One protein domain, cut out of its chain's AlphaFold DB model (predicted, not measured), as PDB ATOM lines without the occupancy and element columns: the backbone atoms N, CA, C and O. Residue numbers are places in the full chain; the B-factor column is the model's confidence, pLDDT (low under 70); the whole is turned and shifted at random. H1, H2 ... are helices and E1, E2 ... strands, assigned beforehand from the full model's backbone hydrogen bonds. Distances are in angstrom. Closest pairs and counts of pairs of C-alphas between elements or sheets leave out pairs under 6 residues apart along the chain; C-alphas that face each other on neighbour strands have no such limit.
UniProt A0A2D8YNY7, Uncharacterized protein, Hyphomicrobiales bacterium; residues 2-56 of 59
ATOM      1  N   LEU A   2      12.345 -10.586 105.594       85.12
ATOM      2  CA  LEU A   2      13.784 -10.657 105.271       85.12
ATOM      3  C   LEU A   2      14.174 -11.896 104.432       85.12
ATOM      4  O   LEU A   2      14.919 -11.782 103.466       85.12
ATOM      5  N   TRP A   3      13.593 -13.056 104.748       85.62
ATOM      6  CA  TRP A   3      13.829 -14.322 104.039       85.62
ATOM      7  C   TRP A   3      13.441 -14.296 102.555       85.62
ATOM      8  O   TRP A   3      14.168 -14.819 101.718       85.62
ATOM      9  N   LEU A   4      12.341 -13.618 102.210       89.12
ATOM     10  CA  LEU A   4      11.926 -13.430 100.816       89.12
ATOM     11  C   LEU A   4      12.938 -12.581 100.039       89.12
ATOM     12  O   LEU A   4      13.263 -12.908  98.904       89.12
ATOM     13  N   LYS A   5      13.497 -11.533 100.660       89.31
ATOM     14  CA  LYS A   5      14.545 -10.713 100.035       89.31
ATOM     15  C   LYS A   5      15.814 -11.528  99.772       89.31
ATOM     16  O   LYS A   5      16.376 -11.426  98.687       89.31
ATOM     17  N   ALA A   6      16.233 -12.358 100.729       89.88
ATOM     18  CA  ALA A   6      17.395 -13.232 100.567       89.88
ATOM     19  C   ALA A   6      17.206 -14.241  99.420       89.88
ATOM     20  O   ALA A   6      18.104 -14.407  98.596       89.88
ATOM     21  N   LEU A   7      16.019 -14.849  99.314       91.44
ATOM     22  CA  LEU A   7      15.672 -15.742  98.205       91.44
ATOM     23  C   LEU A   7      15.702 -15.024  96.851       91.44
ATOM     24  O   LEU A   7      16.260 -15.559  95.894       91.44
ATOM     25  N   SER A   8      15.175 -13.800  96.768       90.38
ATOM     26  CA  SER A   8      15.214 -13.008  95.533       90.38
ATOM     27  C   SER A   8      16.642 -12.672  95.098       90.38
ATOM     28  O   SER A   8      16.966 -12.780  93.917       90.38
ATOM     29  N   VAL A   9      17.514 -12.299  96.042       94.06
ATOM     30  CA  VAL A   9      18.930 -12.034  95.743       94.06
ATOM     31  C   VAL A   9      19.621 -13.308  95.260       94.06
ATOM     32  O   VAL A   9      20.286 -13.279  94.228       94.06
ATOM     33  N   ALA A  10      19.408 -14.439  95.938       92.88
ATOM     34  CA  ALA A  10      19.987 -15.718  95.535       92.88
ATOM     35  C   ALA A  10      19.530 -16.146  94.129       92.88
ATOM     36  O   ALA A  10      20.355 -16.556  93.310       92.88
ATOM     37  N   ALA A  11      18.240 -15.996  93.816       91.75
ATOM     38  CA  ALA A  11      17.695 -16.302  92.496       91.75
ATOM     39  C   ALA A  11      18.315 -15.422  91.396       91.75
ATOM     40  O   ALA A  11      18.699 -15.930  90.341       91.75
ATOM     41  N   LEU A  12      18.482 -14.119  91.656       93.44
ATOM     42  CA  LEU A  12      19.155 -13.202  90.734       93.44
ATOM     43  C   LEU A  12      20.623 -13.584  90.523       93.44
ATOM     44  O   LEU A  12      21.067 -13.685  89.380       93.44
ATOM     45  N   SER A  13      21.368 -13.848  91.597       92.94
ATOM     46  CA  SER A  13      22.776 -14.250  91.513       92.94
ATOM     47  C   SER A  13      22.957 -15.539  90.711       92.94
ATOM     48  O   SER A  13      23.826 -15.607  89.841       92.94
ATOM     49  N   LEU A  14      22.104 -16.543  90.943       92.62
ATOM     50  CA  LEU A  14      22.122 -17.795  90.186       92.62
ATOM     51  C   LEU A  14      21.764 -17.580  88.711       92.62
ATOM     52  O   LEU A  14      22.413 -18.160  87.837       92.62
ATOM     53  N   GLY A  15      20.790 -16.716  88.418       88.62
ATOM     54  CA  GLY A  15      20.416 -16.359  87.049       88.62
ATOM     55  C   GLY A  15      21.551 -15.667  86.289       88.62
ATOM     56  O   GLY A  15      21.866 -16.047  85.158       88.62
ATOM     57  N   VAL A  16      22.223 -14.700  86.924       87.56
ATOM     58  CA  VAL A  16      23.398 -14.027  86.345       87.56
ATOM     59  C   VAL A  16      24.530 -15.027  86.122       87.56
ATOM     60  O   VAL A  16      25.124 -15.042  85.045       87.56
ATOM     61  N   TRP A  17      24.792 -15.910  87.087       86.44
ATOM     62  CA  TRP A  17      25.833 -16.931  86.975       86.44
ATOM     63  C   TRP A  17      25.580 -17.918  85.830       86.44
ATOM     64  O   TRP A  17      26.483 -18.205  85.043       86.44
ATOM     65  N   GLN A  18      24.347 -18.413  85.684       85.69
ATOM     66  CA  GLN A  18      23.983 -19.283  84.565       85.69
ATOM     67  C   GLN A  18      24.124 -18.569  83.220       85.69
ATOM     68  O   GLN A  18      24.634 -19.156  82.262       85.69
ATOM     69  N   ARG A  19      23.711 -17.299  83.138       80.94
ATOM     70  CA  ARG A  19      23.853 -16.496  81.919       80.94
ATOM     71  C   ARG A  19      25.320 -16.256  81.570       80.94
ATOM     72  O   ARG A  19      25.689 -16.397  80.408       80.94
ATOM     73  N   TYR A  20      26.151 -15.977  82.571       79.50
ATOM     74  CA  TYR A  20      27.592 -15.831  82.402       79.50
ATOM     75  C   TYR A  20      28.234 -17.131  81.901       79.50
ATOM     76  O   TYR A  20      28.952 -17.113  80.905       79.50
ATOM     77  N   LYS A  21      27.900 -18.281  82.503       77.56
ATOM     78  CA  LYS A  21      28.365 -19.591  82.014       77.56
ATOM     79  C   LYS A  21      27.946 -19.866  80.567       77.56
ATOM     80  O   LYS A  21      28.720 -20.459  79.823       77.56
ATOM     81  N   ARG A  22      26.745 -19.441  80.159       76.06
ATOM     82  CA  ARG A  22      26.239 -19.618  78.787       76.06
ATOM     83  C   ARG A  22      26.915 -18.720  77.752       76.06
ATOM     84  O   ARG A  22      26.982 -19.119  76.598       76.06
ATOM     85  N   MET A  23      27.419 -17.546  78.137       72.06
ATOM     86  CA  MET A  23      28.139 -16.652  77.215       72.06
ATOM     87  C   MET A  23      29.503 -17.210  76.766       72.06
ATOM     88  O   MET A  23      30.070 -16.713  75.798       72.06
ATOM     89  N   GLY A  24      30.015 -18.262  77.416       72.94
ATOM     90  CA  GLY A  24      31.300 -18.867  77.067       72.94
ATOM     91  C   GLY A  24      32.497 -17.993  77.460       72.94
ATOM     92  O   GLY A  24      32.351 -16.958  78.104       72.94
ATOM     93  N   LYS A  25      33.712 -18.431  77.116       76.62
ATOM     94  CA  LYS A  25      34.927 -17.630  77.320       76.62
ATOM     95  C   LYS A  25      35.121 -16.687  76.123       76.62
ATOM     96  O   LYS A  25      35.028 -17.164  74.991       76.62
ATOM     97  N   PRO A  26      35.413 -15.392  76.334       80.25
ATOM     98  CA  PRO A  26      35.800 -14.513  75.242       80.25
ATOM     99  C   PRO A  26      37.181 -14.885  74.703       80.25
ATOM    100  O   PRO A  26      38.064 -15.281  75.465       80.25
ATOM    101  N   ILE A  27      37.376 -14.687  73.405       84.19
ATOM    102  CA  ILE A  27      38.676 -14.768  72.737       84.19
ATOM    103  C   ILE A  27      39.246 -13.349  72.641       84.19
ATOM    104  O   ILE A  27      38.502 -12.391  72.413       84.19
ATOM    105  N   ILE A  28      40.553 -13.193  72.841       84.62
ATOM    106  CA  ILE A  28      41.249 -11.914  72.674       84.62
ATOM    107  C   ILE A  28      42.032 -11.991  71.367       84.62
ATOM    108  O   ILE A  28      42.918 -12.823  71.248       84.62
ATOM    109  N   ARG A  29      41.683 -11.148  70.393       82.00
ATOM    110  CA  ARG A  29      42.355 -11.060  69.086       82.00
ATOM    111  C   ARG A  29      42.441  -9.601  68.652       82.00
ATOM    112  O   ARG A  29      41.456  -8.864  68.798       82.00
ATOM    113  N   GLY A  30      43.606  -9.162  68.170       79.69
ATOM    114  CA  GLY A  30      43.854  -7.762  67.790       79.69
ATOM    115  C   GLY A  30      43.566  -6.746  68.908       79.69
ATOM    116  O   GLY A  30      43.000  -5.683  68.655       79.69
ATOM    117  N   GLY A  31      43.851  -7.107  70.166       81.94
ATOM    118  CA  GLY A  31      43.617  -6.253  71.339       81.94
ATOM    119  C   GLY A  31      42.146  -6.067  71.744       81.94
ATOM    120  O   GLY A  31      41.849  -5.247  72.613       81.94
ATOM    121  N   ARG A  32      41.203  -6.810  71.143       82.56
ATOM    122  CA  ARG A  32      39.764  -6.719  71.448       82.56
ATOM    123  C   ARG A  32      39.198  -8.054  71.927       82.56
ATOM    124  O   ARG A  32      39.664  -9.118  71.529       82.56
ATOM    125  N   ARG A  33      38.169  -7.989  72.784       85.81
ATOM    126  CA  ARG A  33      37.433  -9.163  73.285       85.81
ATOM    127  C   ARG A  33      36.266  -9.508  72.367       85.81
ATOM    128  O   ARG A  33      35.352  -8.696  72.191       85.81
ATOM    129  N   TRP A  34      36.288 -10.733  71.866       84.88
ATOM    130  CA  TRP A  34      35.287 -11.316  70.987       84.88
ATOM    131  C   TRP A  34      34.540 -12.429  71.712       84.88
ATOM    132  O   TRP A  34      35.147 -13.325  72.294       84.88
ATOM    133  N   TRP A  35      33.217 -12.374  71.684       84.12
ATOM    134  CA  TRP A  35      32.335 -13.328  72.342       84.12
ATOM    135  C   TRP A  35      31.636 -14.182  71.304       84.12
ATOM    136  O   TRP A  35      31.096 -13.656  70.329       84.12
ATOM    137  N   ARG A  36      31.637 -15.495  71.527       83.19
ATOM    138  CA  ARG A  36      30.948 -16.433  70.651       83.19
ATOM    139  C   ARG A  36      29.444 -16.325  70.881       83.19
ATOM    140  O   ARG A  36      28.966 -16.461  72.005       83.19
ATOM    141  N   GLN A  37      28.713 -16.067  69.812       83.62
ATOM    142  CA  GLN A  37      27.263 -16.034  69.790       83.62
ATOM    143  C   GLN A  37      26.685 -17.435  69.508       83.62
ATOM    144  O   GLN A  37      27.405 -18.326  69.044       83.62
ATOM    145  N   PRO A  38      25.391 -17.669  69.804       76.56
ATOM    146  CA  PRO A  38      24.748 -18.972  69.608       76.56
ATOM    147  C   PRO A  38      24.737 -19.452  68.150       76.56
ATOM    148  O   PRO A  38      24.658 -20.648  67.898       76.56
ATOM    149  N   ASP A  39      24.834 -18.524  67.197       80.38
ATOM    150  CA  ASP A  39      24.921 -18.771  65.754       80.38
ATOM    151  C   ASP A  39      26.323 -19.219  65.294       80.38
ATOM    152  O   ASP A  39      26.550 -19.451  64.106       80.38
ATOM    153  N   GLY A  40      27.279 -19.329  66.223       78.44
ATOM    154  CA  GLY A  40      28.666 -19.694  65.947       78.44
ATOM    155  C   GLY A  40      29.538 -18.534  65.466       78.44
ATOM    156  O   GLY A  40      30.727 -18.746  65.237       78.44
ATOM    157  N   ARG A  41      28.991 -17.319  65.340       84.25
ATOM    158  CA  ARG A  41      29.746 -16.114  64.981       84.25
ATOM    159  C   ARG A  41      30.316 -15.440  66.227       84.25
ATOM    160  O   ARG A  41      29.946 -15.750  67.355       84.25
ATOM    161  N   TYR A  42      31.222 -14.498  66.023       85.06
ATOM    162  CA  TYR A  42      31.857 -13.717  67.072       85.06
ATOM    163  C   TYR A  42      31.379 -12.272  67.028       85.06
ATOM    164  O   TYR A  42      31.395 -11.638  65.978       85.06
ATOM    165  N   ALA A  43      30.992 -11.730  68.177       84.75
ATOM    166  CA  ALA A  43      30.699 -10.311  68.329       84.75
ATOM    167  C   ALA A  43      31.686  -9.637  69.274       84.75
ATOM    168  O   ALA A  43      32.140 -10.214  70.262       84.75
ATOM    169  N   LEU A  44      31.986  -8.378  68.979       82.00
ATOM    170  CA  LEU A  44      32.708  -7.505  69.894       82.00
ATOM    171  C   LEU A  44      31.855  -7.208  71.127       82.00
ATOM    172  O   LEU A  44      30.656  -6.970  71.016       82.00
ATOM    173  N   TRP A  45      32.495  -7.137  72.297       72.81
ATOM    174  CA  TRP A  45      31.822  -6.693  73.527       72.81
ATOM    175  C   TRP A  45      31.218  -5.281  73.392       72.81
ATOM    176  O   TRP A  45      30.133  -5.015  73.896       72.81
ATOM    177  N   HIS A  46      31.901  -4.396  72.656       69.00
ATOM    178  CA  HIS A  46      31.410  -3.072  72.269       69.00
ATOM    179  C   HIS A  46      31.445  -2.923  70.741       69.00
ATOM    180  O   HIS A  46      32.364  -2.321  70.187       69.00
ATOM    181  N   GLY A  47      30.473  -3.508  70.038       65.31
ATOM    182  CA  GLY A  47      30.320  -3.309  68.595       65.31
ATOM    183  C   GLY A  47      29.109  -4.032  68.008       65.31
ATOM    184  O   GLY A  47      28.693  -5.063  68.520       65.31
ATOM    185  N   MET A  48      28.555  -3.503  66.913       64.44
ATOM    186  CA  MET A  48      27.403  -4.100  66.212       64.44
ATOM    187  C   MET A  48      27.785  -5.153  65.150       64.44
ATOM    188  O   MET A  48      26.942  -5.588  64.374       64.44
ATOM    189  N   GLY A  49      29.053  -5.570  65.082       72.12
ATOM    190  CA  GLY A  49      29.536  -6.485  64.045       72.12
ATOM    191  C   GLY A  49      29.598  -7.938  64.509       72.12
ATOM    192  O   GLY A  49      30.373  -8.254  65.410       72.12
ATOM    193  N   LEU A  50      28.837  -8.809  63.846       77.56
ATOM    194  CA  LEU A  50      29.040 -10.259  63.860       77.56
ATOM    195  C   LEU A  50      30.097 -10.618  62.811       77.56
ATOM    196  O   LEU A  50      29.902 -10.322  61.635       77.56
ATOM    197  N   ARG A  51      31.186 -11.264  63.221       80.94
ATOM    198  CA  ARG A  51      32.252 -11.750  62.335       80.94
ATOM    199  C   ARG A  51      32.445 -13.250  62.466       80.94
ATOM    200  O   ARG A  51      32.189 -13.819  63.526       80.94
ATOM    201  N   ARG A  52      32.885 -13.908  61.397       80.69
ATOM    202  CA  ARG A  52      33.347 -15.305  61.493       80.69
ATOM    203  C   ARG A  52      34.741 -15.355  62.113       80.69
ATOM    204  O   ARG A  52      35.456 -14.360  62.104       80.69
ATOM    205  N   GLU A  53      35.128 -16.511  62.650       76.44
ATOM    206  CA  GLU A  53      36.444 -16.679  63.282       76.44
ATOM    207  C   GLU A  53      37.609 -16.372  62.325       76.44
ATOM    208  O   GLU A  53      38.610 -15.793  62.739       76.44
ATOM    209  N   GLU A  54      37.440 -16.692  61.042       79.00
ATOM    210  CA  GLU A  54      38.396 -16.433  59.954       79.00
ATOM    211  C   GLU A  54      38.598 -14.935  59.667       79.00
ATOM    212  O   GLU A  54      39.639 -14.528  59.162       79.00
ATOM    213  N   GLU A  55      37.608 -14.101  59.995       79.75
ATOM    214  CA  GLU A  55      37.635 -12.649  59.775       79.75
ATOM    215  C   GLU A  55      38.158 -11.880  60.996       79.75
ATOM    216  O   GLU A  55      38.231 -10.642  60.977       79.75
ATOM    217  N   LEU A  56      38.435 -12.592  62.092       78.25
ATOM    218  CA  LEU A  56      39.024 -11.999  63.278       78.25
ATOM    219  C   LEU A  56      40.482 -11.633  62.981       78.25
ATOM    220  O   LEU A  56      41.178 -12.396  62.311       78.25
TER     221      LEU A  56
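Overview. This is residues 2 to 56 of the 59 residues of an uncharacterized protein of Hyphomicrobiales bacterium (UniProt A0A2D8YNY7). What does a first look at the model show? A long straight helix, H1, sticks out with its residues 2 to 21 as an arm from a small compact head, which holds a little antiparallel sheet of three short strands and the last stretch of the printed part, folded back beside E3. What is it made of? The printed part has 55 residues with one named helix and three named strands, in the order H1, E1, E2, E3; the sheet's order is E1, E2, E3, and the class is mixed, helices and strands. How large is it? It is extended, with a radius of gyration of the C-alphas of 15.8 A, and it spans 51 by 22 by 18 A, the arm making the length.

Arrangement. How does the first element stand to the rest? H1, residues 2 to 23, is not on the sheet; its closest C-alpha pair with E2, residues 32 to 36, is that of Met 23 and Arg 36, 7.1 A apart. In H1 each O i to N i+4 pair is within hydrogen-bond range. How do the strands pair? E1, residues 27 to 29, and E2 form a hairpin, antiparallel at 141 degrees, with N 27 and O 34 within hydrogen-bond range at 2.8 A. E2 and E3, residues 42 to 44, form a second hairpin, antiparallel at 140 degrees, with N 35 and O 43 at 2.8 A; the three strands are a meander, each the antiparallel neighbour of the one before. What lies at the edges? E1 and E3 are the edge strands and are apart; the pairing is staggered, E2 pairing with E1 over residues 32 to 34 and with E3 over 34 to 36. Residues 42 to 43 of E3 also pair, antiparallel, with residues 50 to 51.

Along the chain. Where does the helix run? H1 begins at C-alpha 2, (13.784, -10.657, 105.271), and ends at C-alpha 23, (28.139, -16.652, 77.215), 32.1 A from first to last C-alpha. Where are the strands? E1 is 6.4 A long, E2 13.1 A and E3 6.9 A, from first to last C-alpha; E3 ends at C-alpha 44, (32.708, -7.505, 69.894).

Size, cuts and confidence. How far does it reach? The two C-alphas farthest apart, those of Leu 2 and Glu 54, are 51.9 A apart; without residues 2 to 21, which stand free, the other 35 residues span 23 by 17 by 16 A. Is there a cut or a long link? The printed part has no cut, and the links H1 to E1, E1 to E2 and E2 to E3 are tight; residues 45 to 56 hold no named element. Where is confidence low? The mean pLDDT of the printed part is 82.3, and residues 46 to 48 are under 70.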